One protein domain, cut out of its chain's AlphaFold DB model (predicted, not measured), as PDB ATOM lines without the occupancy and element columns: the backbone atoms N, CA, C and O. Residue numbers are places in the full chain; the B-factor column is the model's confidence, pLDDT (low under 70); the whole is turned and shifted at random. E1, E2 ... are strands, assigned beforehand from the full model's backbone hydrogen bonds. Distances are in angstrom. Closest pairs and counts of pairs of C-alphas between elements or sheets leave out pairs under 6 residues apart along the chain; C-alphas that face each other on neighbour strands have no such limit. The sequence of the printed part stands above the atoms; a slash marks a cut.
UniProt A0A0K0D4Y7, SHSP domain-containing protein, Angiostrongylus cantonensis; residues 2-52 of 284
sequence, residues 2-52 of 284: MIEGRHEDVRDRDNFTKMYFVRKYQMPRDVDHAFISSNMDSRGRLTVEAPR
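AT A GLANCE: This is residues 2 to 52 of the 284 residues of the protein "SHSP domain-containing protein" of Angiostrongylus cantonensis (UniProt A0A0K0D4Y7). Two hairpins of strands, a long one of E1 and E2 and a much smaller one of E3 and E4, are joined at one end like an uneven fork: after E2, residues 25 to 36 loop round and the smaller hairpin folds back, with a gap between the two. The printed part has 51 residues, with E1, E2, E3 and E4 along it, two antiparallel two-stranded sheets and no named helix: all strand. It is extended, radius of gyration of the C-alphas 15.4 A, spanning 50 by 21 by 13 A.

HOW THE PARTS SIT: Look first at E1, residues 2 to 12, and E2, residues 15 to 24, an antiparallel hairpin at 172 degrees; N 5 and O 21 are 2.9 A apart, within hydrogen-bond range. Then find E3, residues 37 to 40, and E4, residues 46 to 50, an antiparallel hairpin at 164 degrees, with N 39 and O 47 at 2.9 A, within hydrogen-bond range. E1 and E2 are each apart from E3 and E4.

IN THESE COORDINATES: Find C-alpha 2 at (9.069, 30.457, 8.515); E1 runs 31.1 A from there, and E2 30.2 A. E3 spans 10.6 A; E4 spans 13.3 A, ending at C-alpha 50, (5.831, 31.336, -3.868).

THE WHOLE: The C-alphas farthest apart, Arg 13 and Asp 30, are 50.5 A apart. The printed part has no cut; E2 to E3 is a long link. Residues 9 to 11 and 13 to 17 have pLDDT under 70.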
ATOM      1  N   MET A   2       8.270  31.274   7.598       91.06
ATOM      2  CA  MET A   2       9.069  30.457   8.515       91.06
ATOM      3  C   MET A   2       8.896  28.981   8.155       91.06
ATOM      4  O   MET A   2       7.785  28.551   7.859       91.06
ATOM      5  N   ILE A   3       9.997  28.235   8.163       90.88
ATOM      6  CA  ILE A   3      10.048  26.788   7.957       90.88
ATOM      7  C   ILE A   3      10.578  26.180   9.253       90.88
ATOM      8  O   ILE A   3      11.643  26.573   9.726       90.88
ATOM      9  N   GLU A   4       9.834  25.238   9.815       89.62
ATOM     10  CA  GLU A   4      10.237  24.432  10.964       89.62
ATOM     11  C   GLU A   4      10.432  22.991  10.496       89.62
ATOM     12  O   GLU A   4       9.624  22.492   9.714       89.62
ATOM     13  N   GLY A   5      11.498  22.342  10.960       88.56
ATOM     14  CA  GLY A   5      11.757  20.929  10.722       88.56
ATOM     15  C   GLY A   5      12.122  20.226  12.021       88.56
ATOM     16  O   GLY A   5      12.929  20.725  12.807       88.56
ATOM     17  N   ARG A   6      11.515  19.059  12.237       87.06
ATOM     18  CA  ARG A   6      11.794  18.136  13.339       87.06
ATOM     19  C   ARG A   6      12.195  16.800  12.743       87.06
ATOM     20  O   ARG A   6      11.614  16.378  11.749       87.06
ATOM     21  N   HIS A   7      13.180  16.165  13.352       80.25
ATOM     22  CA  HIS A   7      13.686  14.864  12.953       80.25
ATOM     23  C   HIS A   7      14.023  14.083  14.217       80.25
ATOM     24  O   HIS A   7      14.840  14.531  15.022       80.25
ATOM     25  N   GLU A   8      13.364  12.948  14.410       72.81
ATOM     26  CA  GLU A   8      13.636  12.031  15.511       72.81
ATOM     27  C   GLU A   8      14.191  10.749  14.893       72.81
ATOM     28  O   GLU A   8      13.430   9.960  14.336       72.81
ATOM     29  N   ASP A   9      15.513  10.563  14.934       69.62
ATOM     30  CA  ASP A   9      16.091   9.300  14.482       69.62
ATOM     31  C   ASP A   9      15.737   8.189  15.467       69.62
ATOM     32  O   ASP A   9      15.828   8.329  16.695       69.62
ATOM     33  N   VAL A  10      15.331   7.069  14.876       64.50
ATOM     34  CA  VAL A  10      15.067   5.809  15.561       64.50
ATOM     35  C   VAL A  10      16.336   5.367  16.290       64.50
ATOM     36  O   VAL A  10      17.441   5.536  15.782       64.50
ATOM     37  N   ARG A  11      16.156   4.812  17.493       56.06
ATOM     38  CA  ARG A  11      17.238   4.388  18.390       56.06
ATOM     39  C   ARG A  11      18.284   3.534  17.668       56.06
ATOM     40  O   ARG A  11      17.975   2.419  17.248       56.06
ATOM     41  N   ASP A  12      19.529   4.002  17.670       71.38
ATOM     42  CA  ASP A  12      20.659   3.079  17.731       71.38
ATOM     43  C   ASP A  12      20.708   2.461  19.134       71.38
ATOM     44  O   ASP A  12      20.106   2.992  20.071       71.38
ATOM     45  N   ARG A  13      21.402   1.324  19.281       67.31
ATOM     46  CA  ARG A  13      21.283   0.418  20.445       67.31
ATOM     47  C   ARG A  13      21.297   1.103  21.820       67.31
ATOM     48  O   ARG A  13      20.518   0.683  22.668       67.31
ATOM     49  N   ASP A  14      22.065   2.182  21.980       69.12
ATOM     50  CA  ASP A  14      22.114   2.996  23.205       69.12
ATOM     51  C   ASP A  14      21.947   4.517  22.969       69.12
ATOM     52  O   ASP A  14      22.009   5.296  23.918       69.12
ATOM     53  N   ASN A  15      21.708   4.971  21.729       64.50
ATOM     54  CA  ASN A  15      21.707   6.399  21.367       64.50
ATOM     55  C   ASN A  15      20.414   6.837  20.662       64.50
ATOM     56  O   ASN A  15      19.923   6.177  19.747       64.50
ATOM     57  N   PHE A  16      19.907   8.019  21.031       67.62
ATOM     58  CA  PHE A  16      18.841   8.715  20.306       67.62
ATOM     59  C   PHE A  16      19.377  10.031  19.725       67.62
ATOM     60  O   PHE A  16      20.146  10.729  20.381       67.62
ATOM     61  N   THR A  17      18.943  10.403  18.519       69.19
ATOM     62  CA  THR A  17      19.267  11.708  17.921       69.19
ATOM     63  C   THR A  17      17.979  12.449  17.585       69.19
ATOM     64  O   THR A  17      17.227  12.041  16.704       69.19
ATOM     65  N   LYS A  18      17.715  13.562  18.280       81.62
ATOM     66  CA  LYS A  18      16.661  14.516  17.900       81.62
ATOM     67  C   LYS A  18      17.307  15.759  17.309       81.62
ATOM     68  O   LYS A  18      18.077  16.438  17.981       81.62
ATOM     69  N   MET A  19      16.973  16.067  16.061       82.25
ATOM     70  CA  MET A  19      17.385  17.292  15.384       82.25
ATOM     71  C   MET A  19      16.181  18.207  15.168       82.25
ATOM     72  O   MET A  19      15.085  17.775  14.810       82.25
ATOM     73  N   TYR A  20      16.407  19.500  15.368       88.94
ATOM     74  CA  TYR A  20      15.409  20.546  15.207       88.94
ATOM     75  C   TYR A  20      16.027  21.731  14.476       88.94
ATOM     76  O   TYR A  20      17.136  22.149  14.807       88.94
ATOM     77  N   PHE A  21      15.314  22.295  13.503       88.81
ATOM     78  CA  PHE A  21      15.740  23.525  12.847       88.81
ATOM     79  C   PHE A  21      14.571  24.468  12.566       88.81
ATOM     80  O   PHE A  21      13.442  24.053  12.303       88.81
ATOM     81  N   VAL A  22      14.884  25.763  12.552       92.62
ATOM     82  CA  VAL A  22      13.994  26.821  12.073       92.62
ATOM     83  C   VAL A  22      14.752  27.664  11.061       92.62
ATOM     84  O   VAL A  22      15.860  28.122  11.336       92.62
ATOM     85  N   ARG A  23      14.151  27.908   9.896       91.38
ATOM     86  CA  ARG A  23      14.643  28.866   8.900       91.38
ATOM     87  C   ARG A  23      13.594  29.946   8.677       91.38
ATOM     88  O   ARG A  23      12.414  29.647   8.513       91.38
ATOM     89  N   LYS A  24      14.019  31.208   8.677       91.75
ATOM     90  CA  LYS A  24      13.157  32.367   8.422       91.75
ATOM     91  C   LYS A  24      13.596  33.036   7.127       91.75
ATOM     92  O   LYS A  24      14.780  33.283   6.936       91.75
ATOM     93  N   TYR A  25      12.627  33.336   6.273       90.19
ATOM     94  CA  TYR A  25      12.816  34.016   4.999       90.19
ATOM     95  C   TYR A  25      11.915  35.248   4.966       90.19
ATOM     96  O   TYR A  25      10.697  35.141   5.158       90.19
ATOM     97  N   GLN A  26      12.509  36.416   4.732       91.06
ATOM     98  CA  GLN A  26      11.761  37.630   4.430       91.06
ATOM     99  C   GLN A  26      11.170  37.482   3.024       91.06
ATOM    100  O   GLN A  26      11.903  37.209   2.077       91.06
ATOM    101  N   MET A  27       9.849  37.618   2.895       88.44
ATOM    102  CA  MET A  27       9.197  37.520   1.588       88.44
ATOM    103  C   MET A  27       9.204  38.888   0.892       88.44
ATOM    104  O   MET A  27       8.997  39.908   1.557       88.44
ATOM    105  N   PRO A  28       9.401  38.934  -0.437       90.88
ATOM    106  CA  PRO A  28       9.099  40.115  -1.239       90.88
ATOM    107  C   PRO A  28       7.632  40.547  -1.076       90.88
ATOM    108  O   PRO A  28       6.742  39.708  -0.939       90.88
ATOM    109  N   ARG A  29       7.367  41.861  -1.109       87.88
ATOM    110  CA  ARG A  29       6.023  42.443  -0.883       87.88
ATOM    111  C   ARG A  29       4.984  42.049  -1.937       87.88
ATOM    112  O   ARG A  29       3.788  42.191  -1.707       87.88
ATOM    113  N   ASP A  30       5.450  41.630  -3.104       89.25
ATOM    114  CA  ASP A  30       4.656  41.208  -4.249       89.25
ATOM    115  C   ASP A  30       4.390  39.696  -4.272       89.25
ATOM    116  O   ASP A  30       3.703  39.229  -5.171       89.25
ATOM    117  N   VAL A  31       4.877  38.917  -3.303       90.75
ATOM    118  CA  VAL A  31       4.484  37.507  -3.157       90.75
ATOM    119  C   VAL A  31       3.093  37.407  -2.541       90.75
ATOM    120  O   VAL A  31       2.805  38.049  -1.531       90.75
ATOM    121  N   ASP A  32       2.242  36.546  -3.104       85.44
ATOM    122  CA  ASP A  32       0.981  36.208  -2.452       85.44
ATOM    123  C   ASP A  32       1.151  35.039  -1.472       85.44
ATOM    124  O   ASP A  32       1.447  33.902  -1.844       85.44
ATOM    125  N   HIS A  33       0.940  35.335  -0.192       85.38
ATOM    126  CA  HIS A  33       1.041  34.383   0.907       85.38
ATOM    127  C   HIS A  33       0.029  33.226   0.824       85.38
ATOM    128  O   HIS A  33       0.332  32.135   1.312       85.38
ATOM    129  N   ALA A  34      -1.132  33.423   0.186       86.06
ATOM    130  CA  ALA A  34      -2.155  32.386   0.048       86.06
ATOM    131  C   ALA A  34      -1.732  31.250  -0.901       86.06
ATOM    132  O   ALA A  34      -2.178  30.115  -0.739       86.06
ATOM    133  N   PHE A  35      -0.839  31.533  -1.854       86.38
ATOM    134  CA  PHE A  35      -0.438  30.598  -2.910       86.38
ATOM    135  C   PHE A  35       0.929  29.932  -2.664       86.38
ATOM    136  O   PHE A  35       1.484  29.319  -3.573       86.38
ATOM    137  N   ILE A  36       1.486  30.025  -1.448       89.94
ATOM    138  CA  ILE A  36       2.772  29.388  -1.115       89.94
ATOM    139  C   ILE A  36       2.606  27.869  -0.952       89.94
ATOM    140  O   ILE A  36       2.045  27.382   0.043       89.94
ATOM    141  N   SER A  37       3.171  27.125  -1.902       90.38
ATOM    142  CA  SER A  37       3.209  25.662  -1.946       90.38
ATOM    143  C   SER A  37       4.572  25.122  -1.490       90.38
ATOM    144  O   SER A  37       5.564  25.844  -1.389       90.38
ATOM    145  N   SER A  38       4.621  23.835  -1.155       92.06
ATOM    146  CA  SER A  38       5.834  23.168  -0.676       92.06
ATOM    147  C   SER A  38       5.842  21.711  -1.114       92.06
ATOM    148  O   SER A  38       4.824  21.037  -0.976       92.06
ATOM    149  N   ASN A  39       6.988  21.229  -1.586       91.44
ATOM    150  CA  ASN A  39       7.189  19.859  -2.047       91.44
ATOM    151  C   ASN A  39       8.498  19.307  -1.459       91.44
ATOM    152  O   ASN A  39       9.477  20.045  -1.336       91.44
ATOM    153  N   MET A  40       8.521  18.031  -1.082       89.50
ATOM    154  CA  MET A  40       9.695  17.353  -0.536       89.50
ATOM    155  C   MET A  40      10.027  16.141  -1.404       89.50
ATOM    156  O   MET A  40       9.175  15.283  -1.615       89.50
ATOM    157  N   ASP A  41      11.263  16.074  -1.901       89.44
ATOM    158  CA  ASP A  41      11.715  14.928  -2.694       89.44
ATOM    159  C   ASP A  41      12.056  13.705  -1.818       89.44
ATOM    160  O   ASP A  41      12.230  13.798  -0.600       89.44
ATOM    161  N   SER A  42      12.215  12.537  -2.448       86.75
ATOM    162  CA  SER A  42      12.629  11.292  -1.778       86.75
ATOM    163  C   SER A  42      14.054  11.333  -1.200       86.75
ATOM    164  O   SER A  42      14.474  10.400  -0.520       86.75
ATOM    165  N   ARG A  43      14.811  12.412  -1.442       85.69
ATOM    166  CA  ARG A  43      16.129  12.681  -0.848       85.69
ATOM    167  C   ARG A  43      16.038  13.601   0.380       85.69
ATOM    168  O   ARG A  43      17.071  13.906   0.979       85.69
ATOM    169  N   GLY A  44      14.835  14.025   0.775       83.81
ATOM    170  CA  GLY A  44      14.594  14.912   1.912       83.81
ATOM    171  C   GLY A  44      14.890  16.389   1.633       83.81
ATOM    172  O   GLY A  44      15.072  17.162   2.574       83.81
ATOM    173  N   ARG A  45      14.965  16.813   0.364       88.50
ATOM    174  CA  ARG A  45      15.087  18.230  -0.000       88.50
ATOM    175  C   ARG A  45      13.699  18.855  -0.054       88.50
ATOM    176  O   ARG A  45      12.891  18.530  -0.921       88.50
ATOM    177  N   LEU A  46      13.451  19.800   0.848       90.12
ATOM    178  CA  LEU A  46      12.282  20.668   0.787       90.12
ATOM    179  C   LEU A  46      12.516  21.791  -0.235       90.12
ATOM    180  O   LEU A  46      13.484  22.549  -0.112       90.12
ATOM    181  N   THR A  47      11.601  21.898  -1.198       92.19
ATOM    182  CA  THR A  47      11.433  23.026  -2.123       92.19
ATOM    183  C   THR A  47      10.167  23.782  -1.726       92.19
ATOM    184  O   THR A  47       9.135  23.168  -1.443       92.19
ATOM    185  N   VAL A  48      10.227  25.112  -1.692       93.69
ATOM    186  CA  VAL A  48       9.063  25.975  -1.440       93.69
ATOM    187  C   VAL A  48       8.919  26.934  -2.610       93.69
ATOM    188  O   VAL A  48       9.889  27.593  -2.983       93.69
ATOM    189  N   GLU A  49       7.716  27.012  -3.170       92.38
ATOM    190  CA  GLU A  49       7.396  27.892  -4.291       92.38
ATOM    191  C   GLU A  49       6.383  28.946  -3.849       92.38
ATOM    192  O   GLU A  49       5.434  28.673  -3.110       92.38
ATOM    193  N   ALA A  50       6.612  30.183  -4.280       91.06
ATOM    194  CA  ALA A  50       5.831  31.336  -3.868       91.06
ATOM    195  C   ALA A  50       5.544  32.224  -5.092       91.06
ATOM    196  O   ALA A  50       6.429  32.972  -5.527       91.06
ATOM    197  N   PRO A  51       4.339  32.132  -5.685       88.88
ATOM    198  CA  PRO A  51       3.964  32.949  -6.829       88.88
ATOM    199  C   PRO A  51       4.017  34.444  -6.505       88.88
ATOM    200  O   PRO A  51       3.513  34.910  -5.479       88.88
ATOM    201  N   ARG A  52       4.617  35.208  -7.419       87.75
ATOM    202  CA  ARG A  52       4.522  36.668  -7.416       87.75
ATOM    203  C   ARG A  52       3.147  37.048  -7.950       87.75
ATOM    204  O   ARG A  52       2.703  36.493  -8.956       87.75
TER     205      ARG A  52